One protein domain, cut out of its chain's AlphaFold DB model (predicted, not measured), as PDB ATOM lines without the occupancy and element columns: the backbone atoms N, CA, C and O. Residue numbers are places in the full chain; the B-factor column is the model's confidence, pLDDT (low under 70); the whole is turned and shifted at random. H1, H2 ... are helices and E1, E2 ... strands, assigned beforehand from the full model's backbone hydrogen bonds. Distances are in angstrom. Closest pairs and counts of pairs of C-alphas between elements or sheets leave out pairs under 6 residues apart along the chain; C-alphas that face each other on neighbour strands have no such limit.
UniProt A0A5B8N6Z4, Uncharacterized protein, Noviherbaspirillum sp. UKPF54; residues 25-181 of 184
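Overview. This is residues 25 to 181 of the 184 residues of an uncharacterized protein of Noviherbaspirillum sp. UKPF54 (UniProt A0A5B8N6Z4). A strongly twisted sheet, E5 E6 E7 E12, stands in the middle, with a second twisted sheet, E1 E2 E3 E4, slanting over one face and nearest to it at E4, so that the two are only partly face to face. Two hairpins side by side, E8 with E9 and E10 with E11, cover part of the other face, and the short helix H1 lies at the far end from E1 E2 E3 E4. The printed part has 157 residues with twelve named strands and one named helix, H1, between E11 and E12; both four-stranded sheets run in the order given and are antiparallel. The class is mostly strand, though under half of the residues are in named elements. The whole is compact, with a radius of gyration of the C-alphas of 16.0 A, and flat, spanning 44 by 43 by 23 A.

Arrangement. E5, residues 77 to 82, E6, residues 95 to 99, and E7, residues 106 to 112, form a meander, each strand the antiparallel neighbour of the one before. N 80 and O 96 are 3.0 A apart, and N 97 and O 108 2.8 A, within hydrogen-bond range. E12, residues 175 to 180, is an edge strand beside E7, with N 109 and O 178 at 2.8 A. E1, residues 29 to 31, E2, residues 34 to 42, E3, residues 48 to 55, and E4, residues 58 to 63, form another meander. Its pairs include N 29 and O 36, 2.7 A, N 39 and O 52, 2.9 A, and N 53 and O 61, 2.9 A. The closest C-alphas of E4 and E7, those of Leu 60 and Val 107, are 7.2 A apart, while E3 and E7 are apart. E8, residues 120 to 124, and E9, residues 128 to 133, are a hairpin, with N 122 and O 131 at 3.2 A. E10, residues 140 to 142, and E11, residues 145 to 147, are another, with N 140 and O 147 at 3.0 A. The closest C-alphas of E9 and E10, those of Ile 131 and Val 140, are 5.7 A apart; those of E11 and E12, Met 146 and Ala 177, 5.9 A. H1, residues 153 to 159, is only just not on the sheet E5 E6 E7 E12, with 4 pairs of C-alphas within 10 A; in H1 every O i to N i+4 pair is within hydrogen-bond range.

Along the chain. E1 begins at C-alpha 29 (-49.648, -116.415, 451.594). E2 is 26.0 A long, E3 21.1 A, E7 20.1 A, E5 16.4 A and E12 15.9 A; H1 is 10.0 A. E12 ends at C-alpha 180 (-49.462, -97.810, 440.189).

Size, cuts and confidence. The farthest C-alphas, those of Ser 44 and Glu 153, are 48.1 A apart. The printed part has no cut. The links E4 to E5, E5 to E6 and H1 to E12 are long. The mean pLDDT of the printed part is 78.6; residues 68 to 75, 83 to 89, 118 to 136 and 161 to 166 are under 70.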
ATOM      1  N   SER A  25     -44.195-108.404 459.867       89.00
ATOM      2  CA  SER A  25     -44.747-109.004 458.652       89.00
ATOM      3  C   SER A  25     -45.654-110.165 459.004       89.00
ATOM      4  O   SER A  25     -45.279-111.042 459.785       89.00
ATOM      5  N   GLU A  26     -46.827-110.203 458.384       85.44
ATOM      6  CA  GLU A  26     -47.739-111.327 458.518       85.44
ATOM      7  C   GLU A  26     -47.117-112.613 457.955       85.44
ATOM      8  O   GLU A  26     -46.189-112.605 457.136       85.44
ATOM      9  N   ARG A  27     -47.668-113.767 458.352       80.50
ATOM     10  CA  ARG A  27     -47.325-115.038 457.705       80.50
ATOM     11  C   ARG A  27     -47.826-114.998 456.261       80.50
ATOM     12  O   ARG A  27     -48.996-115.248 455.998       80.50
ATOM     13  N   GLY A  28     -46.918-114.699 455.334       84.38
ATOM     14  CA  GLY A  28     -47.257-114.524 453.927       84.38
ATOM     15  C   GLY A  28     -47.935-115.740 453.284       84.38
ATOM     16  O   GLY A  28     -47.638-116.896 453.608       84.38
ATOM     17  N   ILE A  29     -48.807-115.466 452.320       85.69
ATOM     18  CA  ILE A  29     -49.648-116.415 451.594       85.69
ATOM     19  C   ILE A  29     -48.896-116.939 450.376       85.69
ATOM     20  O   ILE A  29     -48.433-116.176 449.528       85.69
ATOM     21  N   LYS A  30     -48.796-118.263 450.253       87.44
ATOM     22  CA  LYS A  30     -48.173-118.900 449.089       87.44
ATOM     23  C   LYS A  30     -49.151-118.940 447.913       87.44
ATOM     24  O   LYS A  30     -50.233-119.513 448.024       87.44
ATOM     25  N   THR A  31     -48.733-118.403 446.773       84.62
ATOM     26  CA  THR A  31     -49.457-118.458 445.495       84.62
ATOM     27  C   THR A  31     -48.619-119.202 444.443       84.62
ATOM     28  O   THR A  31     -47.425-119.427 444.666       84.62
ATOM     29  N   PRO A  32     -49.185-119.567 443.276       86.31
ATOM     30  CA  PRO A  32     -48.396-120.077 442.149       86.31
ATOM     31  C   PRO A  32     -47.342-119.094 441.611       86.31
ATOM     32  O   PRO A  32     -46.440-119.512 440.893       86.31
ATOM     33  N   TYR A  33     -47.456-117.806 441.945       88.25
ATOM     34  CA  TYR A  33     -46.604-116.729 441.435       88.25
ATOM     35  C   TYR A  33     -45.565-116.232 442.450       88.25
ATOM     36  O   TYR A  33     -44.791-115.345 442.115       88.25
ATOM     37  N   GLY A  34     -45.558-116.790 443.667       89.88
ATOM     38  CA  GLY A  34     -44.678-116.391 444.770       89.88
ATOM     39  C   GLY A  34     -45.430-116.231 446.092       89.88
ATOM     40  O   GLY A  34     -46.628-116.537 446.192       89.88
ATOM     41  N   ARG A  35     -44.730-115.784 447.133       90.62
ATOM     42  CA  ARG A  35     -45.302-115.517 448.457       90.62
ATOM     43  C   ARG A  35     -45.693-114.048 448.582       90.62
ATOM     44  O   ARG A  35     -44.830-113.181 448.504       90.62
ATOM     45  N   ILE A  36     -46.977-113.795 448.830       89.75
ATOM     46  CA  ILE A  36     -47.485-112.463 449.156       89.75
ATOM     47  C   ILE A  36     -47.394-112.233 450.657       89.75
ATOM     48  O   ILE A  36     -47.877-113.061 451.423       89.75
ATOM     49  N   THR A  37     -46.818-111.114 451.072       90.88
ATOM     50  CA  THR A  37     -46.692-110.740 452.485       90.88
ATOM     51  C   THR A  37     -47.180-109.313 452.682       90.88
ATOM     52  O   THR A  37     -46.806-108.434 451.904       90.88
ATOM     53  N   ALA A  38     -47.984-109.089 453.720       89.88
ATOM     54  CA  ALA A  38     -48.282-107.761 454.235       89.88
ATOM     55  C   ALA A  38     -47.318-107.436 455.381       89.88
ATOM     56  O   ALA A  38     -47.075-108.276 456.252       89.88
ATOM     57  N   THR A  39     -46.756-106.233 455.365       92.12
ATOM     58  CA  THR A  39     -45.900-105.727 456.436       92.12
ATOM     59  C   THR A  39     -46.467-104.421 456.956       92.12
ATOM     60  O   THR A  39     -46.829-103.547 456.170       92.12
ATOM     61  N   GLU A  40     -46.501-104.282 458.275       91.94
ATOM     62  CA  GLU A  40     -46.898-103.077 458.987       91.94
ATOM     63  C   GLU A  40     -45.721-102.532 459.788       91.94
ATOM     64  O   GLU A  40     -45.021-103.288 460.451       91.94
ATOM     65  N   CYS A  41     -45.510-101.220 459.737       91.31
ATOM     66  CA  CYS A  41     -44.596-100.509 460.615       91.31
ATOM     67  C   CYS A  41     -45.364 -99.580 461.547       91.31
ATOM     68  O   CYS A  41     -46.221 -98.812 461.102       91.31
ATOM     69  N   THR A  42     -44.994 -99.603 462.820       91.94
ATOM     70  CA  THR A  42     -45.547 -98.755 463.875       91.94
ATOM     71  C   THR A  42     -44.451 -97.906 464.506       91.94
ATOM     72  O   THR A  42     -43.318 -98.368 464.676       91.94
ATOM     73  N   ASP A  43     -44.790 -96.679 464.893       89.75
ATOM     74  CA  ASP A  43     -43.899 -95.833 465.686       89.75
ATOM     75  C   ASP A  43     -43.801 -96.315 467.147       89.75
ATOM     76  O   ASP A  43     -44.442 -97.281 467.571       89.75
ATOM     77  N   SER A  44     -43.011 -95.613 467.960       87.75
ATOM     78  CA  SER A  44     -42.856 -95.920 469.389       87.75
ATOM     79  C   SER A  44     -44.129 -95.739 470.224       87.75
ATOM     80  O   SER A  44     -44.156 -96.156 471.381       87.75
ATOM     81  N   LYS A  45     -45.174 -95.118 469.666       88.31
ATOM     82  CA  LYS A  45     -46.491 -94.945 470.292       88.31
ATOM     83  C   LYS A  45     -47.491 -96.005 469.819       88.31
ATOM     84  O   LYS A  45     -48.641 -95.967 470.251       88.31
ATOM     85  N   GLY A  46     -47.069 -96.933 468.958       83.44
ATOM     86  CA  GLY A  46     -47.920 -97.971 468.383       83.44
ATOM     87  C   GLY A  46     -48.824 -97.473 467.253       83.44
ATOM     88  O   GLY A  46     -49.743 -98.185 466.861       83.44
ATOM     89  N   ALA A  47     -48.601 -96.264 466.726       85.62
ATOM     90  CA  ALA A  47     -49.352 -95.774 465.579       85.62
ATOM     91  C   ALA A  47     -48.752 -96.334 464.286       85.62
ATOM     92  O   ALA A  47     -47.551 -96.196 464.048       85.62
ATOM     93  N   THR A  48     -49.588 -96.930 463.432       84.50
ATOM     94  CA  THR A  48     -49.180 -97.387 462.101       84.50
ATOM     95  C   THR A  48     -48.657 -96.204 461.285       84.50
ATOM     96  O   THR A  48     -49.389 -95.252 461.006       84.50
ATOM     97  N   THR A  49     -47.384 -96.254 460.893       85.25
ATOM     98  CA  THR A  49     -46.747 -95.217 460.073       85.25
ATOM     99  C   THR A  49     -46.798 -95.572 458.596       85.25
ATOM    100  O   THR A  49     -47.003 -94.692 457.755       85.25
ATOM    101  N   ARG A  50     -46.597 -96.857 458.277       89.44
ATOM    102  CA  ARG A  50     -46.492 -97.386 456.914       89.44
ATOM    103  C   ARG A  50     -46.935 -98.838 456.863       89.44
ATOM    104  O   ARG A  50     -46.669 -99.602 457.784       89.44
ATOM    105  N   GLN A  51     -47.520 -99.229 455.742       91.50
ATOM    106  CA  GLN A  51     -47.815-100.611 455.397       91.50
ATOM    107  C   GLN A  51     -47.427-100.870 453.940       91.50
ATOM    108  O   GLN A  51     -47.530 -99.988 453.086       91.50
ATOM    109  N   TRP A  52     -46.984-102.085 453.630       93.12
ATOM    110  CA  TRP A  52     -46.735-102.486 452.247       93.12
ATOM    111  C   TRP A  52     -47.106-103.937 451.982       93.12
ATOM    112  O   TRP A  52     -47.132-104.776 452.879       93.12
ATOM    113  N   ILE A  53     -47.351-104.220 450.706       92.25
ATOM    114  CA  ILE A  53     -47.523-105.566 450.166       92.25
ATOM    115  C   ILE A  53     -46.294-105.916 449.337       92.25
ATOM    116  O   ILE A  53     -45.885-105.141 448.469       92.25
ATOM    117  N   SER A  54     -45.738-107.101 449.570       93.56
ATOM    118  CA  SER A  54     -44.600-107.639 448.823       93.56
ATOM    119  C   SER A  54     -44.929-108.972 448.161       93.56
ATOM    120  O   SER A  54     -45.711-109.747 448.704       93.56
ATOM    121  N   LEU A  55     -44.275-109.263 447.034       92.56
ATOM    122  CA  LEU A  55     -44.196-110.591 446.419       92.56
ATOM    123  C   LEU A  55     -42.741-111.054 446.439       92.56
ATOM    124  O   LEU A  55     -41.890-110.381 445.863       92.56
ATOM    125  N   ASP A  56     -42.470-112.184 447.094       92.94
ATOM    126  CA  ASP A  56     -41.111-112.719 447.271       92.94
ATOM    127  C   ASP A  56     -40.136-111.626 447.743       92.94
ATOM    128  O   ASP A  56     -39.097-111.379 447.140       92.94
ATOM    129  N   GLU A  57     -40.541-110.911 448.799       91.25
ATOM    130  CA  GLU A  57     -39.793-109.812 449.439       91.25
ATOM    131  C   GLU A  57     -39.668-108.522 448.608       91.25
ATOM    132  O   GLU A  57     -39.330-107.471 449.156       91.25
ATOM    133  N   LYS A  58     -40.045-108.531 447.326       93.44
ATOM    134  CA  LYS A  58     -40.115-107.318 446.507       93.44
ATOM    135  C   LYS A  58     -41.396-106.541 446.795       93.44
ATOM    136  O   LYS A  58     -42.492-107.052 446.564       93.44
ATOM    137  N   ARG A  59     -41.265-105.286 447.236       93.88
ATOM    138  CA  ARG A  59     -42.408-104.387 447.461       93.88
ATOM    139  C   ARG A  59     -43.161-104.128 446.158       93.88
ATOM    140  O   ARG A  59     -42.558-103.837 445.127       93.88
ATOM    141  N   LEU A  60     -44.482-104.236 446.230       93.19
ATOM    142  CA  LEU A  60     -45.399-103.995 445.119       93.19
ATOM    143  C   LEU A  60     -46.236-102.737 445.330       93.19
ATOM    144  O   LEU A  60     -46.472-101.995 444.384       93.19
ATOM    145  N   LEU A  61     -46.676-102.512 446.565       92.81
ATOM    146  CA  LEU A  61     -47.552-101.414 446.954       92.81
ATOM    147  C   LEU A  61     -47.153-100.954 448.354       92.81
ATOM    148  O   LEU A  61     -46.985-101.796 449.229       92.81
ATOM    149  N   GLU A  62     -47.028 -99.647 448.563       91.88
ATOM    150  CA  GLU A  62     -46.764 -99.032 449.867       91.88
ATOM    151  C   GLU A  62     -47.762 -97.893 450.077       91.88
ATOM    152  O   GLU A  62     -47.975 -97.078 449.181       91.88
ATOM    153  N   ASP A  63     -48.381 -97.853 451.252       87.44
ATOM    154  CA  ASP A  63     -49.319 -96.807 451.654       87.44
ATOM    155  C   ASP A  63     -49.246 -96.642 453.181       87.44
ATOM    156  O   ASP A  63     -48.638 -97.439 453.893       87.44
ATOM    157  N   LYS A  64     -49.868 -95.606 453.736       83.19
ATOM    158  CA  LYS A  64     -49.898 -95.397 455.191       83.19
ATOM    159  C   LYS A  64     -50.756 -96.451 455.912       83.19
ATOM    160  O   LYS A  64     -50.568 -96.678 457.099       83.19
ATOM    161  N   LYS A  65     -51.745 -97.028 455.215       82.56
ATOM    162  CA  LYS A  65     -52.726 -97.988 455.742       82.56
ATOM    163  C   LYS A  65     -53.382 -98.730 454.581       82.56
ATOM    164  O   LYS A  65     -54.113 -98.144 453.788       82.56
ATOM    165  N   LEU A  66     -53.117-100.015 454.511       84.06
ATOM    166  CA  LEU A  66     -53.628-101.018 453.609       84.06
ATOM    167  C   LEU A  66     -54.378-102.061 454.442       84.06
ATOM    168  O   LEU A  66     -53.849-102.621 455.395       84.06
ATOM    169  N   SER A  67     -55.615-102.351 454.075       73.56
ATOM    170  CA  SER A  67     -56.331-103.522 454.575       73.56
ATOM    171  C   SER A  67     -56.491-104.486 453.412       73.56
ATOM    172  O   SER A  67     -56.880-104.073 452.324       73.56
ATOM    173  N   ALA A  68     -56.144-105.754 453.587       65.00
ATOM    174  CA  ALA A  68     -56.372-106.765 452.563       65.00
ATOM    175  C   ALA A  68     -57.590-107.594 452.965       65.00
ATOM    176  O   ALA A  68     -57.603-108.161 454.056       65.00
ATOM    177  N   ASP A  69     -58.593-107.684 452.088       59.69
ATOM    178  CA  ASP A  69     -59.617-108.717 452.230       59.69
ATOM    179  C   ASP A  69     -59.158-109.947 451.451       59.69
ATOM    180  O   ASP A  69     -58.925-109.921 450.235       59.69
ATOM    181  N   LEU A  70     -58.961-111.028 452.192       50.44
ATOM    182  CA  LEU A  70     -58.423-112.283 451.706       50.44
ATOM    183  C   LEU A  70     -59.538-113.106 451.054       50.44
ATOM    184  O   LEU A  70     -59.845-114.215 451.489       50.44
ATOM    185  N   ALA A  71     -60.082-112.620 449.935       48.94
ATOM    186  CA  ALA A  71     -60.791-113.474 448.984       48.94
ATOM    187  C   ALA A  71     -59.762-114.359 448.249       48.94
ATOM    188  O   ALA A  71     -59.407-114.153 447.088       48.94
ATOM    189  N   VAL A  72     -59.208-115.330 448.984       49.16
ATOM    190  CA  VAL A  72     -58.139-116.253 448.574       49.16
ATOM    191  C   VAL A  72     -58.729-117.379 447.729       49.16
ATOM    192  O   VAL A  72     -58.607-118.561 448.037       49.16
ATOM    193  N   GLU A  73     -59.315-117.044 446.587       51.62
ATOM    194  CA  GLU A  73     -59.390-118.013 445.496       51.62
ATOM    195  C   GLU A  73     -58.123-117.911 444.645       51.62
ATOM    196  O   GLU A  73     -58.103-117.284 443.591       51.62
ATOM    197  N   LYS A  74     -57.048-118.515 445.180       52.97
ATOM    198  CA  LYS A  74     -55.811-119.105 444.598       52.97
ATOM    199  C   LYS A  74     -55.405-118.881 443.118       52.97
ATOM    200  O   LYS A  74     -54.684-119.724 442.591       52.97
ATOM    201  N   THR A  75     -55.815-117.847 442.393       63.97
ATOM    202  CA  THR A  75     -55.819-117.970 440.921       63.97
ATOM    203  C   THR A  75     -55.020-116.930 440.155       63.97
ATOM    204  O   THR A  75     -54.410-117.307 439.154       63.97
ATOM    205  N   ARG A  76     -54.926-115.667 440.587       70.81
ATOM    206  CA  ARG A  76     -54.231-114.652 439.770       70.81
ATOM    207  C   ARG A  76     -54.022-113.293 440.427       70.81
ATOM    208  O   ARG A  76     -53.007-112.649 440.190       70.81
ATOM    209  N   THR A  77     -55.002-112.849 441.201       74.00
ATOM    210  CA  THR A  77     -55.125-111.452 441.624       74.00
ATOM    211  C   THR A  77     -55.164-111.313 443.138       74.00
ATOM    212  O   THR A  77     -55.745-112.169 443.802       74.00
ATOM    213  N   TYR A  78     -54.607-110.223 443.668       77.25
ATOM    214  CA  TYR A  78     -54.629-109.878 445.091       77.25
ATOM    215  C   TYR A  78     -55.260-108.497 445.308       77.25
ATOM    216  O   TYR A  78     -54.970-107.561 444.562       77.25
ATOM    217  N   TRP A  79     -56.145-108.400 446.298       77.38
ATOM    218  CA  TRP A  79     -57.026-107.259 446.542       77.38
ATOM    219  C   TRP A  79     -56.597-106.493 447.784       77.38
ATOM    220  O   TRP A  79     -56.380-107.092 448.836       77.38
ATOM    221  N   VAL A  80     -56.474-105.173 447.657       78.81
ATOM    222  CA  VAL A  80     -56.043-104.314 448.763       78.81
ATOM    223  C   VAL A  80     -56.901-103.056 448.807       78.81
ATOM    224  O   VAL A  80     -57.105-102.387 447.798       78.81
ATOM    225  N   PHE A  81     -57.385-102.725 449.990       74.94
ATOM    226  CA  PHE A  81     -58.141-101.524 450.303       74.94
ATOM    227  C   PHE A  81     -57.183-100.496 450.901       74.94
ATOM    228  O   PHE A  81     -56.444-100.815 451.835       74.94
ATOM    229  N   ALA A  82     -57.201 -99.259 450.406       74.12
ATOM    230  CA  ALA A  82     -56.582 -98.159 451.136       74.12
ATOM    231  C   ALA A  82     -57.461 -97.853 452.356       74.12
ATOM    232  O   ALA A  82     -58.649 -97.606 452.216       74.12
ATOM    233  N   GLY A  83     -56.918 -97.898 453.568       66.94
ATOM    234  CA  GLY A  83     -57.691 -97.711 454.800       66.94
ATOM    235  C   GLY A  83     -57.894 -96.250 455.213       66.94
ATOM    236  O   GLY A  83     -58.336 -96.012 456.338       66.94
ATOM    237  N   HIS A  84     -57.513 -95.281 454.374       69.69
ATOM    238  CA  HIS A  84     -57.547 -93.862 454.734       69.69
ATOM    239  C   HIS A  84     -58.849 -93.205 454.310       69.69
ATOM    240  O   HIS A  84     -59.128 -93.164 453.112       69.69
ATOM    241  N   PRO A  85     -59.622 -92.646 455.253       69.94
ATOM    242  CA  PRO A  85     -60.735 -91.791 454.893       69.94
ATOM    243  C   PRO A  85     -60.209 -90.522 454.221       69.94
ATOM    244  O   PRO A  85     -59.239 -89.925 454.698       69.94
ATOM    245  N   THR A  86     -60.852 -90.075 453.144       69.88
ATOM    246  CA  THR A  86     -60.603 -88.718 452.645       69.88
ATOM    247  C   THR A  86     -61.443 -87.701 453.398       69.88
ATOM    248  O   THR A  86     -62.493 -88.028 453.951       69.88
ATOM    249  N   TRP A  87     -60.985 -86.453 453.442       69.88
ATOM    250  CA  TRP A  87     -61.703 -85.387 454.140       69.88
ATOM    251  C   TRP A  87     -63.038 -85.051 453.458       69.88
ATOM    252  O   TRP A  87     -63.967 -84.612 454.129       69.88
ATOM    253  N   GLU A  88     -63.150 -85.285 452.148       68.31
ATOM    254  CA  GLU A  88     -64.364 -85.043 451.368       68.31
ATOM    255  C   GLU A  88     -65.470 -86.060 451.669       68.31
ATOM    256  O   GLU A  88     -66.651 -85.723 451.607       68.31
ATOM    257  N   THR A  89     -65.094 -87.314 451.941       66.62
ATOM    258  CA  THR A  89     -66.028 -88.452 451.930       66.62
ATOM    259  C   THR A  89     -66.071 -89.243 453.236       66.62
ATOM    260  O   THR A  89     -67.040 -89.951 453.491       66.62
ATOM    261  N   GLY A  90     -65.047 -89.135 454.086       74.31
ATOM    262  CA  GLY A  90     -64.931 -89.910 455.323       74.31
ATOM    263  C   GLY A  90     -64.608 -91.394 455.112       74.31
ATOM    264  O   GLY A  90     -64.695 -92.171 456.060       74.31
ATOM    265  N   CYS A  91     -64.228 -91.802 453.901       74.25
ATOM    266  CA  CYS A  91     -64.030 -93.197 453.501       74.25
ATOM    267  C   CYS A  91     -62.899 -93.323 452.455       74.25
ATOM    268  O   CYS A  91     -62.413 -92.305 451.956       74.25
ATOM    269  N   PRO A  92     -62.439 -94.550 452.144       75.75
ATOM    270  CA  PRO A  92     -61.420 -94.781 451.122       75.75
ATOM    271  C   PRO A  92     -61.790 -94.244 449.733       75.75
ATOM    272  O   PRO A  92     -62.874 -94.529 449.212       75.75
ATOM    273  N   ASP A  93     -60.854 -93.540 449.086       75.12
ATOM    274  CA  ASP A  93     -61.007 -93.024 447.714       75.12
ATOM    275  C   ASP A  93     -60.566 -93.998 446.619       75.12
ATOM    276  O   ASP A  93     -60.776 -93.726 445.433       75.12
ATOM    277  N   ARG A  94     -59.925 -95.109 446.988       83.94
ATOM    278  CA  ARG A  94     -59.379 -96.057 446.020       83.94
ATOM    279  C   ARG A  94     -59.248 -97.467 446.567       83.94
ATOM    280  O   ARG A  94     -58.991 -97.690 447.750       83.94
ATOM    281  N   LEU A  95     -59.347 -98.410 445.642       85.00
ATOM    282  CA  LEU A  95     -58.959 -99.801 445.811       85.00
ATOM    283  C   LEU A  95     -57.759-100.117 444.929       85.00
ATOM    284  O   LEU A  95     -57.537 -99.460 443.912       85.00
ATOM    285  N   TYR A  96     -57.033-101.170 445.285       87.56
ATOM    286  CA  TYR A  96     -55.927-101.693 444.502       87.56
ATOM    287  C   TYR A  96     -56.172-103.144 444.090       87.56
ATOM    288  O   TYR A  96     -56.562-103.995 444.894       87.56
ATOM    289  N   LEU A  97     -55.865-103.430 442.827       87.19
ATOM    290  CA  LEU A  97     -55.767-104.768 442.264       87.19
ATOM    291  C   LEU A  97     -54.310-105.062 441.905       87.19
ATOM    292  O   LEU A  97     -53.713-104.345 441.109       87.19
ATOM    293  N   ILE A  98     -53.763-106.156 442.421       88.00
ATOM    294  CA  ILE A  98     -52.443-106.664 442.043       88.00
ATOM    295  C   ILE A  98     -52.630-107.891 441.136       88.00
ATOM    296  O   ILE A  98     -53.167-108.900 441.591       88.00
ATOM    297  N   ASP A  99     -52.187-107.845 439.873       87.44
ATOM    298  CA  ASP A  99     -52.136-109.022 438.982       87.44
ATOM    299  C   ASP A  99     -50.773-109.718 439.083       87.44
ATOM    300  O   ASP A  99     -49.772-109.267 438.519       87.44
ATOM    301  N   LEU A 100     -50.762-110.861 439.771       86.75
ATOM    302  CA  LEU A 100     -49.577-111.680 440.024       86.75
ATOM    303  C   LEU A 100     -49.137-112.494 438.802       86.75
ATOM    304  O   LEU A 100     -48.004-112.964 438.754       86.75
ATOM    305  N   SER A 101     -50.010-112.667 437.806       83.75
ATOM    306  CA  SER A 101     -49.681-113.437 436.597       83.75
ATOM    307  C   SER A 101     -48.821-112.682 435.590       83.75
ATOM    308  O   SER A 101     -48.317-113.273 434.632       83.75
ATOM    309  N   ARG A 102     -48.652-111.374 435.783       85.75
ATOM    310  CA  ARG A 102     -47.913-110.504 434.870       85.75
ATOM    311  C   ARG A 102     -46.444-110.452 435.263       85.75
ATOM    312  O   ARG A 102     -46.080-110.543 436.433       85.75
ATOM    313  N   LYS A 103     -45.588-110.288 434.256       87.81
ATOM    314  CA  LYS A 103     -44.153-110.040 434.424       87.81
ATOM    315  C   LYS A 103     -43.782-108.790 433.607       87.81
ATOM    316  O   LYS A 103     -43.799-108.883 432.381       87.81
ATOM    317  N   PRO A 104     -43.478-107.641 434.245       88.38
ATOM    318  CA  PRO A 104     -43.530-107.404 435.692       88.38
ATOM    319  C   PRO A 104     -44.963-107.478 436.249       88.38
ATOM    320  O   PRO A 104     -45.927-107.301 435.503       88.38
ATOM    321  N   VAL A 105     -45.083-107.745 437.555       90.81
ATOM    322  CA  VAL A 105     -46.360-107.674 438.288       90.81
ATOM    323  C   VAL A 105     -46.964-106.287 438.106       90.81
ATOM    324  O   VAL A 105     -46.241-105.291 438.107       90.81
ATOM    325  N   THR A 106     -48.282-106.230 437.944       90.94
ATOM    326  CA  THR A 106     -49.014-104.978 437.733       90.94
ATOM    327  C   THR A 106     -49.865-104.672 438.957       90.94
ATOM    328  O   THR A 106     -50.553-105.559 439.456       90.94
ATOM    329  N   VAL A 107     -49.828-103.424 439.418       91.94
ATOM    330  CA  VAL A 107     -50.718-102.901 440.459       91.94
ATOM    331  C   VAL A 107     -51.582-101.824 439.818       91.94
ATOM    332  O   VAL A 107     -51.058-100.957 439.129       91.94
ATOM    333  N   ILE A 108     -52.894-101.894 440.019       91.31
ATOM    334  CA  ILE A 108     -53.866-100.973 439.430       91.31
ATOM    335  C   ILE A 108     -54.676-100.355 440.563       91.31
ATOM    336  O   ILE A 108     -55.328-101.087 441.305       91.31
ATOM    337  N   ALA A 109     -54.653 -99.031 440.682       90.56
ATOM    338  CA  ALA A 109     -55.557 -98.288 441.549       90.56
ATOM    339  C   ALA A 109     -56.837 -97.965 440.779       90.56
ATOM    340  O   ALA A 109     -56.784 -97.586 439.609       90.56
ATOM    341  N   PHE A 110     -57.995 -98.109 441.410       88.12
ATOM    342  CA  PHE A 110     -59.263 -97.796 440.767       88.12
ATOM    343  C   PHE A 110     -60.342 -97.410 441.779       88.12
ATOM    344  O   PHE A 110     -60.240 -97.698 442.975       88.12
ATOM    345  N   GLY A 111     -61.390 -96.766 441.278       86.69
ATOM    346  CA  GLY A 111     -62.516 -96.310 442.080       86.69
ATOM    347  C   GLY A 111     -63.273 -95.180 441.399       86.69
ATOM    348  O   GLY A 111     -63.075 -94.894 440.218       86.69
ATOM    349  N   VAL A 112     -64.145 -94.520 442.146       84.88
ATOM    350  CA  VAL A 112     -64.804 -93.277 441.764       84.88
ATOM    351  C   VAL A 112     -64.250 -92.164 442.635       84.88
ATOM    352  O   VAL A 112     -64.245 -92.262 443.864       84.88
ATOM    353  N   LYS A 113     -63.749 -91.108 441.991       80.69
ATOM    354  CA  LYS A 113     -63.225 -89.938 442.693       80.69
ATOM    355  C   LYS A 113     -64.328 -89.320 443.546       80.69
ATOM    356  O   LYS A 113     -65.476 -89.247 443.115       80.69
ATOM    357  N   LYS A 114     -63.951 -88.848 444.737       76.50
ATOM    358  CA  LYS A 114     -64.838 -88.151 445.681       76.50
ATOM    359  C   LYS A 114     -66.080 -88.965 446.112       76.50
ATOM    360  O   LYS A 114     -67.071 -88.396 446.561       76.50
ATOM    361  N   ALA A 115     -66.028 -90.290 446.021       78.56
ATOM    362  CA  ALA A 115     -67.060 -91.176 446.547       78.56
ATOM    363  C   ALA A 115     -66.438 -92.274 447.413       78.56
ATOM    364  O   ALA A 115     -65.252 -92.578 447.286       78.56
ATOM    365  N   CYS A 116     -67.250 -92.890 448.267       77.56
ATOM    366  CA  CYS A 116     -66.837 -94.047 449.046       77.56
ATOM    367  C   CYS A 116     -66.689 -95.281 448.171       77.56
ATOM    368  O   CYS A 116     -67.674 -95.829 447.667       77.56
ATOM    369  N   ASN A 117     -65.452 -95.759 448.065       75.94
ATOM    370  CA  ASN A 117     -65.106 -96.952 447.309       75.94
ATOM    371  C   ASN A 117     -65.209 -98.190 448.200       75.94
ATOM    372  O   ASN A 117     -64.220 -98.801 448.591       75.94
ATOM    373  N   GLU A 118     -66.446 -98.546 448.524       67.88
ATOM    374  CA  GLU A 118     -66.796 -99.777 449.231       67.88
ATOM    375  C   GLU A 118     -67.370-100.751 448.211       67.88
ATOM    376  O   GLU A 118     -68.534-100.646 447.828       67.88
ATOM    377  N   PHE A 119     -66.553-101.669 447.717       66.94
ATOM    378  CA  PHE A 119     -66.990-102.594 446.685       66.94
ATOM    379  C   PHE A 119     -66.947-104.033 447.179       66.94
ATOM    380  O   PHE A 119     -65.940-104.481 447.724       66.94
ATOM    381  N   HIS A 120     -68.018-104.777 446.915       60.88
ATOM    382  CA  HIS A 120     -68.011-106.226 447.082       60.88
ATOM    383  C   HIS A 120     -67.296-106.889 445.903       60.88
ATOM    384  O   HIS A 120     -67.486-106.483 444.754       60.88
ATOM    385  N   TRP A 121     -66.499-107.920 446.184       61.16
ATOM    386  CA  TRP A 121     -65.842-108.730 445.164       61.16
ATOM    387  C   TRP A 121     -66.840-109.665 444.478       61.16
ATOM    388  O   TRP A 121     -67.559-110.417 445.134       61.16
ATOM    389  N   ALA A 122     -66.831-109.675 443.146       56.50
ATOM    390  CA  ALA A 122     -67.420-110.752 442.361       56.50
ATOM    391  C   ALA A 122     -66.471-111.170 441.229       56.50
ATOM    392  O   ALA A 122     -65.963-110.333 440.482       56.50
ATOM    393  N   SER A 123     -66.240-112.473 441.086       61.41
ATOM    394  CA  SER A 123     -65.481-113.071 439.984       61.41
ATOM    395  C   SER A 123     -66.417-113.822 439.043       61.41
ATOM    396  O   SER A 123     -67.339-114.500 439.495       61.41
ATOM    397  N   TRP A 124     -66.191-113.709 437.733       49.44
ATOM    398  CA  TRP A 124     -66.959-114.415 436.707       49.44
ATOM    399  C   TRP A 124     -66.017-115.307 435.889       49.44
ATOM    400  O   TRP A 124     -65.536-114.945 434.818       49.44
ATOM    401  N   GLY A 125     -65.763-116.519 436.381       54.12
ATOM    402  CA  GLY A 125     -64.915-117.509 435.708       54.12
ATOM    403  C   GLY A 125     -63.412-117.343 435.976       54.12
ATOM    404  O   GLY A 125     -62.985-116.526 436.781       54.12
ATOM    405  N   LYS A 126     -62.584-118.161 435.310       55.31
ATOM    406  CA  LYS A 126     -61.130-118.253 435.584       55.31
ATOM    407  C   LYS A 126     -60.307-117.076 435.040       55.31
ATOM    408  O   LYS A 126     -59.157-116.908 435.433       55.31
ATOM    409  N   THR A 127     -60.853-116.318 434.089       53.81
ATOM    410  CA  THR A 127     -60.128-115.275 433.339       53.81
ATOM    411  C   THR A 127     -60.657-113.865 433.572       53.81
ATOM    412  O   THR A 127     -59.906-112.915 433.357       53.81
ATOM    413  N   ARG A 128     -61.916-113.722 434.007       54.72
ATOM    414  CA  ARG A 128     -62.552-112.437 434.315       54.72
ATOM    415  C   ARG A 128     -62.746-112.340 435.811       54.72
ATOM    416  O   ARG A 128     -63.808-112.616 436.367       54.72
ATOM    417  N   SER A 129     -61.669-111.967 436.462       57.62
ATOM    418  CA  SER A 129     -61.755-111.548 437.840       57.62
ATOM    419  C   SER A 129     -62.354-110.145 437.807       57.62
ATOM    420  O   SER A 129     -61.826-109.314 437.089       57.62
ATOM    421  N   VAL A 130     -63.354-109.863 438.644       57.50
ATOM    422  CA  VAL A 130     -63.653-108.533 439.208       57.50
ATOM    423  C   VAL A 130     -64.836-107.800 438.590       57.50
ATOM    424  O   VAL A 130     -64.793-107.289 437.474       57.50
ATOM    425  N   ILE A 131     -65.866-107.697 439.430       58.25
ATOM    426  CA  ILE A 131     -66.819-106.602 439.507       58.25
ATOM    427  C   ILE A 131     -66.688-106.048 440.921       58.25
ATOM    428  O   ILE A 131     -66.923-106.770 441.887       58.25
ATOM    429  N   ALA A 132     -66.298-104.788 441.031       56.12
ATOM    430  CA  ALA A 132     -66.389-104.042 442.269       56.12
ATOM    431  C   ALA A 132     -67.851-103.565 442.386       56.12
ATOM    432  O   ALA A 132     -68.254-102.699 441.615       56.12
ATOM    433  N   LEU A 133     -68.671-104.181 443.250       52.59
ATOM    434  CA  LEU A 133     -70.115-103.900 443.337       52.59
ATOM    435  C   LEU A 133     -70.455-102.949 444.487       52.59
ATOM    436  O   LEU A 133     -70.396-103.338 445.651       52.59
ATOM    437  N   LYS A 134     -70.925-101.752 444.130       59.31
ATOM    438  CA  LYS A 134     -71.862-100.961 444.935       59.31
ATOM    439  C   LYS A 134     -72.966-100.488 443.997       59.31
ATOM    440  O   LYS A 134     -72.672 -99.871 442.977       59.31
ATOM    441  N   ASN A 135     -74.214-100.874 444.260       64.19
ATOM    442  CA  ASN A 135     -75.395-100.439 443.497       64.19
ATOM    443  C   ASN A 135     -75.280-100.560 441.955       64.19
ATOM    444  O   ASN A 135     -75.665 -99.656 441.220       64.19
ATOM    445  N   ASN A 136     -74.777-101.689 441.441       67.50
ATOM    446  CA  ASN A 136     -74.588-101.964 440.001       67.50
ATOM    447  C   ASN A 136     -73.520-101.129 439.269       67.50
ATOM    448  O   ASN A 136     -73.424-101.228 438.043       67.50
ATOM    449  N   VAL A 137     -72.675-100.376 439.977       75.12
ATOM    450  CA  VAL A 137     -71.420 -99.870 439.401       75.12
ATOM    451  C   VAL A 137     -70.492-101.054 439.154       75.12
ATOM    452  O   VAL A 137     -70.419-101.956 439.984       75.12
ATOM    453  N   LYS A 138     -69.831-101.094 437.992       79.50
ATOM    454  CA  LYS A 138     -68.969-102.214 437.597       79.50
ATOM    455  C   LYS A 138     -67.650-101.703 437.045       79.50
ATOM    456  O   LYS A 138     -67.625-101.078 435.992       79.50
ATOM    457  N   PHE A 139     -66.572-102.042 437.737       83.31
ATOM    458  CA  PHE A 139     -65.229-102.064 437.167       83.31
ATOM    459  C   PHE A 139     -64.986-103.458 436.610       83.31
ATOM    460  O   PHE A 139     -65.244-104.429 437.316       83.31
ATOM    461  N   VAL A 140     -64.544-103.557 435.358       82.25
ATOM    462  CA  VAL A 140     -64.299-104.843 434.693       82.25
ATOM    463  C   VAL A 140     -62.813-104.995 434.455       82.25
ATOM    464  O   VAL A 140     -62.211-104.166 433.780       82.25
ATOM    465  N   TYR A 141     -62.224-106.071 434.959       80.06
ATOM    466  CA  TYR A 141     -60.829-106.370 434.685       80.06
ATOM    467  C   TYR A 141     -60.691-107.435 433.590       80.06
ATOM    468  O   TYR A 141     -61.180-108.561 433.706       80.06
ATOM    469  N   GLU A 142     -60.012-107.066 432.504       79.50
ATOM    470  CA  GLU A 142     -59.815-107.908 431.329       79.50
ATOM    471  C   GLU A 142     -58.403-107.713 430.761       79.50
ATOM    472  O   GLU A 142     -57.951-106.599 430.500       79.50
ATOM    473  N   ASN A 143     -57.685-108.823 430.555       78.50
ATOM    474  CA  ASN A 143     -56.389-108.851 429.866       78.50
ATOM    475  C   ASN A 143     -55.328-107.873 430.410       78.50
ATOM    476  O   ASN A 143     -54.554-107.301 429.643       78.50
ATOM    477  N   GLY A 144     -55.248-107.698 431.733       79.56
ATOM    478  CA  GLY A 144     -54.264-106.788 432.329       79.56
ATOM    479  C   GLY A 144     -54.736-105.345 432.454       79.56
ATOM    480  O   GLY A 144     -53.962-104.523 432.924       79.56
ATOM    481  N   LYS A 145     -55.969-105.027 432.045       85.56
ATOM    482  CA  LYS A 145     -56.527-103.676 432.103       85.56
ATOM    483  C   LYS A 145     -57.789-103.657 432.949       85.56
ATOM    484  O   LYS A 145     -58.621-104.555 432.848       85.56
ATOM    485  N   MET A 146     -57.933-102.611 433.750       86.50
ATOM    486  CA  MET A 146     -59.172-102.308 434.455       86.50
ATOM    487  C   MET A 146     -59.973-101.296 433.636       86.50
ATOM    488  O   MET A 146     -59.463-100.239 433.271       86.50
ATOM    489  N   LEU A 147     -61.219-101.636 433.330       88.12
ATOM    490  CA  LEU A 147     -62.149-100.813 432.574       88.12
ATOM    491  C   LEU A 147     -63.116-100.141 433.559       88.12
ATOM    492  O   LEU A 147     -63.904-100.848 434.201       88.12
ATOM    493  N   PRO A 148     -63.058 -98.807 433.711       89.19
ATOM    494  CA  PRO A 148     -64.004 -98.083 434.545       89.19
ATOM    495  C   PRO A 148     -65.413 -98.091 433.925       89.19
ATOM    496  O   PRO A 148     -65.553 -98.192 432.701       89.19
ATOM    497  N   PRO A 149     -66.473 -97.953 434.740       86.06
ATOM    498  CA  PRO A 149     -67.820 -97.701 434.238       86.06
ATOM    499  C   PRO A 149     -67.881 -96.370 433.472       86.06
ATOM    500  O   PRO A 149     -67.053 -95.482 433.668       86.06
ATOM    501  N   ALA A 150     -68.897 -96.201 432.625       86.12
ATOM    502  CA  ALA A 150     -69.170 -94.904 432.009       86.12
ATOM    503  C   ALA A 150     -69.631 -93.880 433.063       86.12
ATOM    504  O   ALA A 150     -70.331 -94.231 434.017       86.12
ATOM    505  N   THR A 151     -69.275 -92.611 432.861       84.31
ATOM    506  CA  THR A 151     -69.821 -91.485 433.633       84.31
ATOM    507  C   THR A 151     -71.308 -91.274 433.322       84.31
ATOM    508  O   THR A 151     -71.823 -91.748 432.305       84.31
ATOM    509  N   GLY A 152     -72.017 -90.551 434.195       81.12
ATOM    510  CA  GLY A 152     -73.397 -90.116 433.959       81.12
ATOM    511  C   GLY A 152     -74.397 -90.581 435.017       81.12
ATOM    512  O   GLY A 152     -74.027 -91.110 436.063       81.12
ATOM    513  N   GLU A 153     -75.689 -90.366 434.744       76.12
ATOM    514  CA  GLU A 153     -76.755 -90.453 435.759       76.12
ATOM    515  C   GLU A 153     -76.836 -91.809 436.452       76.12
ATOM    516  O   GLU A 153     -77.171 -91.894 437.629       76.12
ATOM    517  N   ARG A 154     -76.540 -92.888 435.722       79.88
ATOM    518  CA  ARG A 154     -76.562 -94.244 436.275       79.88
ATOM    519  C   ARG A 154     -75.460 -94.459 437.306       79.88
ATOM    520  O   ARG A 154     -75.712 -95.115 438.309       79.88
ATOM    521  N   LEU A 155     -74.266 -93.919 437.055       80.62
ATOM    522  CA  LEU A 155     -73.160 -93.972 438.006       80.62
ATOM    523  C   LEU A 155     -73.481 -93.108 439.226       80.62
ATOM    524  O   LEU A 155     -73.344 -93.579 440.349       80.62
ATOM    525  N   TRP A 156     -73.979 -91.892 439.002       80.00
ATOM    526  CA  TRP A 156     -74.358 -90.975 440.075       80.00
ATOM    527  C   TRP A 156     -75.418 -91.551 441.009       80.00
ATOM    528  O   TRP A 156     -75.173 -91.649 442.202       80.00
ATOM    529  N   LYS A 157     -76.538 -92.053 440.475       78.94
ATOM    530  CA  LYS A 157     -77.603 -92.693 441.275       78.94
ATOM    531  C   LYS A 157     -77.113 -93.869 442.118       78.94
ATOM    532  O   LYS A 157     -77.739 -94.237 443.102       78.94
ATOM    533  N   ALA A 158     -76.015 -94.501 441.717       76.44
ATOM    534  CA  ALA A 158     -75.448 -95.619 442.448       76.44
ATOM    535  C   ALA A 158     -74.526 -95.184 443.603       76.44
ATOM    536  O   ALA A 158     -74.316 -95.966 444.533       76.44
ATOM    537  N   ILE A 159     -73.990 -93.962 443.552       76.12
ATOM    538  CA  ILE A 159     -73.019 -93.434 444.520       76.12
ATOM    539  C   ILE A 159     -73.494 -92.167 445.242       76.12
ATOM    540  O   ILE A 159     -72.731 -91.636 446.040       76.12
ATOM    541  N   GLU A 160     -74.700 -91.667 444.963       71.62
ATOM    542  CA  GLU A 160     -75.269 -90.467 445.585       71.62
ATOM    543  C   GLU A 160     -75.362 -90.602 447.127       71.62
ATOM    544  O   GLU A 160     -75.150 -91.696 447.673       71.62
ATOM    545  N   PRO A 161     -75.590 -89.501 447.875       66.69
ATOM    546  CA  PRO A 161     -75.529 -89.502 449.336       66.69
ATOM    547  C   PRO A 161     -76.302 -90.664 449.988       66.69
ATOM    548  O   PRO A 161     -77.438 -90.942 449.602       66.69
ATOM    549  N   PRO A 162     -75.701 -91.344 450.985       64.62
ATOM    550  CA  PRO A 162     -74.564 -90.886 451.794       64.62
ATOM    551  C   PRO A 162     -73.172 -91.276 451.261       64.62
ATOM    552  O   PRO A 162     -72.193 -91.144 451.986       64.62
ATOM    553  N   HIS A 163     -73.054 -91.799 450.039       67.94
ATOM    554  CA  HIS A 163     -71.785 -92.351 449.542       67.94
ATOM    555  C   HIS A 163     -70.969 -91.385 448.680       67.94
ATOM    556  O   HIS A 163     -69.794 -91.649 448.414       67.94
ATOM    557  N   ALA A 164     -71.574 -90.269 448.282       66.38
ATOM    558  CA  ALA A 164     -70.898 -89.130 447.689       66.38
ATOM    559  C   ALA A 164     -70.469 -88.171 448.804       66.38
ATOM    560  O   ALA A 164     -71.198 -87.979 449.780       66.38
ATOM    561  N   GLY A 165     -69.300 -87.549 448.644       65.38
ATOM    562  CA  GLY A 165     -68.890 -86.436 449.497       65.38
ATOM    563  C   GLY A 165     -69.910 -85.290 449.500       65.38
ATOM    564  O   GLY A 165     -70.723 -85.134 448.582       65.38
ATOM    565  N   ALA A 166     -69.878 -84.475 450.552       69.06
ATOM    566  CA  ALA A 166     -70.789 -83.343 450.683       69.06
ATOM    567  C   ALA A 166     -70.580 -82.323 449.546       69.06
ATOM    568  O   ALA A 166     -69.449 -81.958 449.231       69.06
ATOM    569  N   GLY A 167     -71.677 -81.835 448.954       71.50
ATOM    570  CA  GLY A 167     -71.639 -80.797 447.916       71.50
ATOM    571  C   GLY A 167     -71.223 -81.272 446.520       71.50
ATOM    572  O   GLY A 167     -70.916 -80.432 445.680       71.50
ATOM    573  N   LEU A 168     -71.203 -82.584 446.271       70.62
ATOM    574  CA  LEU A 168     -70.887 -83.141 444.955       70.62
ATOM    575  C   LEU A 168     -72.113 -83.238 444.051       70.62
ATOM    576  O   LEU A 168     -73.223 -83.498 444.523       70.62
ATOM    577  N   GLY A 169     -71.880 -83.061 442.750       76.00
ATOM    578  CA  GLY A 169     -72.861 -83.236 441.686       76.00
ATOM    579  C   GLY A 169     -72.590 -84.453 440.799       76.00
ATOM    580  O   GLY A 169     -71.584 -85.154 440.918       76.00
ATOM    581  N   LEU A 170     -73.497 -84.677 439.851       79.31
ATOM    582  CA  LEU A 170     -73.420 -85.729 438.833       79.31
ATOM    583  C   LEU A 170     -72.070 -85.742 438.092       79.31
ATOM    584  O   LEU A 170     -71.507 -86.799 437.811       79.31
ATOM    585  N   GLU A 171     -71.565 -84.560 437.769       80.50
ATOM    586  CA  GLU A 171     -70.311 -84.305 437.068       80.50
ATOM    587  C   GLU A 171     -69.061 -84.674 437.881       80.50
ATOM    588  O   GLU A 171     -68.000 -84.909 437.302       80.50
ATOM    589  N   ASP A 172     -69.182 -84.770 439.207       77.25
ATOM    590  CA  ASP A 172     -68.077 -85.104 440.103       77.25
ATOM    591  C   ASP A 172     -67.837 -86.614 440.226       77.25
ATOM    592  O   ASP A 172     -66.771 -87.035 440.685       77.25
ATOM    593  N   ALA A 173     -68.792 -87.437 439.784       79.25
ATOM    594  CA  ALA A 173     -68.692 -88.892 439.753       79.25
ATOM    595  C   ALA A 173     -67.750 -89.370 438.643       79.25
ATOM    596  O   ALA A 173     -68.180 -89.870 437.600       79.25
ATOM    597  N   ILE A 174     -66.446 -89.213 438.861       85.75
ATOM    598  CA  ILE A 174     -65.421 -89.532 437.867       85.75
ATOM    599  C   ILE A 174     -64.796 -90.889 438.211       85.75
ATOM    600  O   ILE A 174     -63.984 -90.967 439.138       85.75
ATOM    601  N   PRO A 175     -65.133 -91.970 437.489       89.00
ATOM    602  CA  PRO A 175     -64.483 -93.251 437.679       89.00
ATOM    603  C   PRO A 175     -63.058 -93.207 437.119       89.00
ATOM    604  O   PRO A 175     -62.780 -92.528 436.129       89.00
ATOM    605  N   PHE A 176     -62.145 -93.939 437.746       90.69
ATOM    606  CA  PHE A 176     -60.750 -94.013 437.334       90.69
ATOM    607  C   PHE A 176     -60.200 -95.430 437.474       90.69
ATOM    608  O   PHE A 176     -60.666 -96.230 438.285       90.69
ATOM    609  N   ALA A 177     -59.186 -95.709 436.666       91.88
ATOM    610  CA  ALA A 177     -58.347 -96.887 436.741       91.88
ATOM    611  C   ALA A 177     -56.955 -96.495 436.233       91.88
ATOM    612  O   ALA A 177     -56.831 -96.024 435.102       91.88
ATOM    613  N   GLU A 178     -55.931 -96.650 437.063       93.81
ATOM    614  CA  GLU A 178     -54.570 -96.197 436.774       93.81
ATOM    615  C   GLU A 178     -53.527 -97.208 437.248       93.81
ATOM    616  O   GLU A 178     -53.687 -97.846 438.291       93.81
ATOM    617  N   ASP A 179     -52.451 -97.356 436.476       93.19
ATOM    618  CA  ASP A 179     -51.321 -98.194 436.864       93.19
ATOM    619  C   ASP A 179     -50.537 -97.514 437.992       93.19
ATOM    620  O   ASP A 179     -50.126 -96.356 437.883       93.19
ATOM    621  N   VAL A 180     -50.289 -98.255 439.068       93.31
ATOM    622  CA  VAL A 180     -49.462 -97.810 440.189       93.31
ATOM    623  C   VAL A 180     -48.016 -98.227 439.917       93.31
ATOM    624  O   VAL A 180     -47.743 -99.422 439.748       93.31
ATOM    625  N   PRO A 181     -47.064 -97.280 439.869       92.69
ATOM    626  CA  PRO A 181     -45.663 -97.619 439.691       92.69
ATOM    627  C   PRO A 181     -45.156 -98.410 440.900       92.69
ATOM    628  O   PRO A 181     -45.424 -98.058 442.048       92.69
TER     629      PRO A 181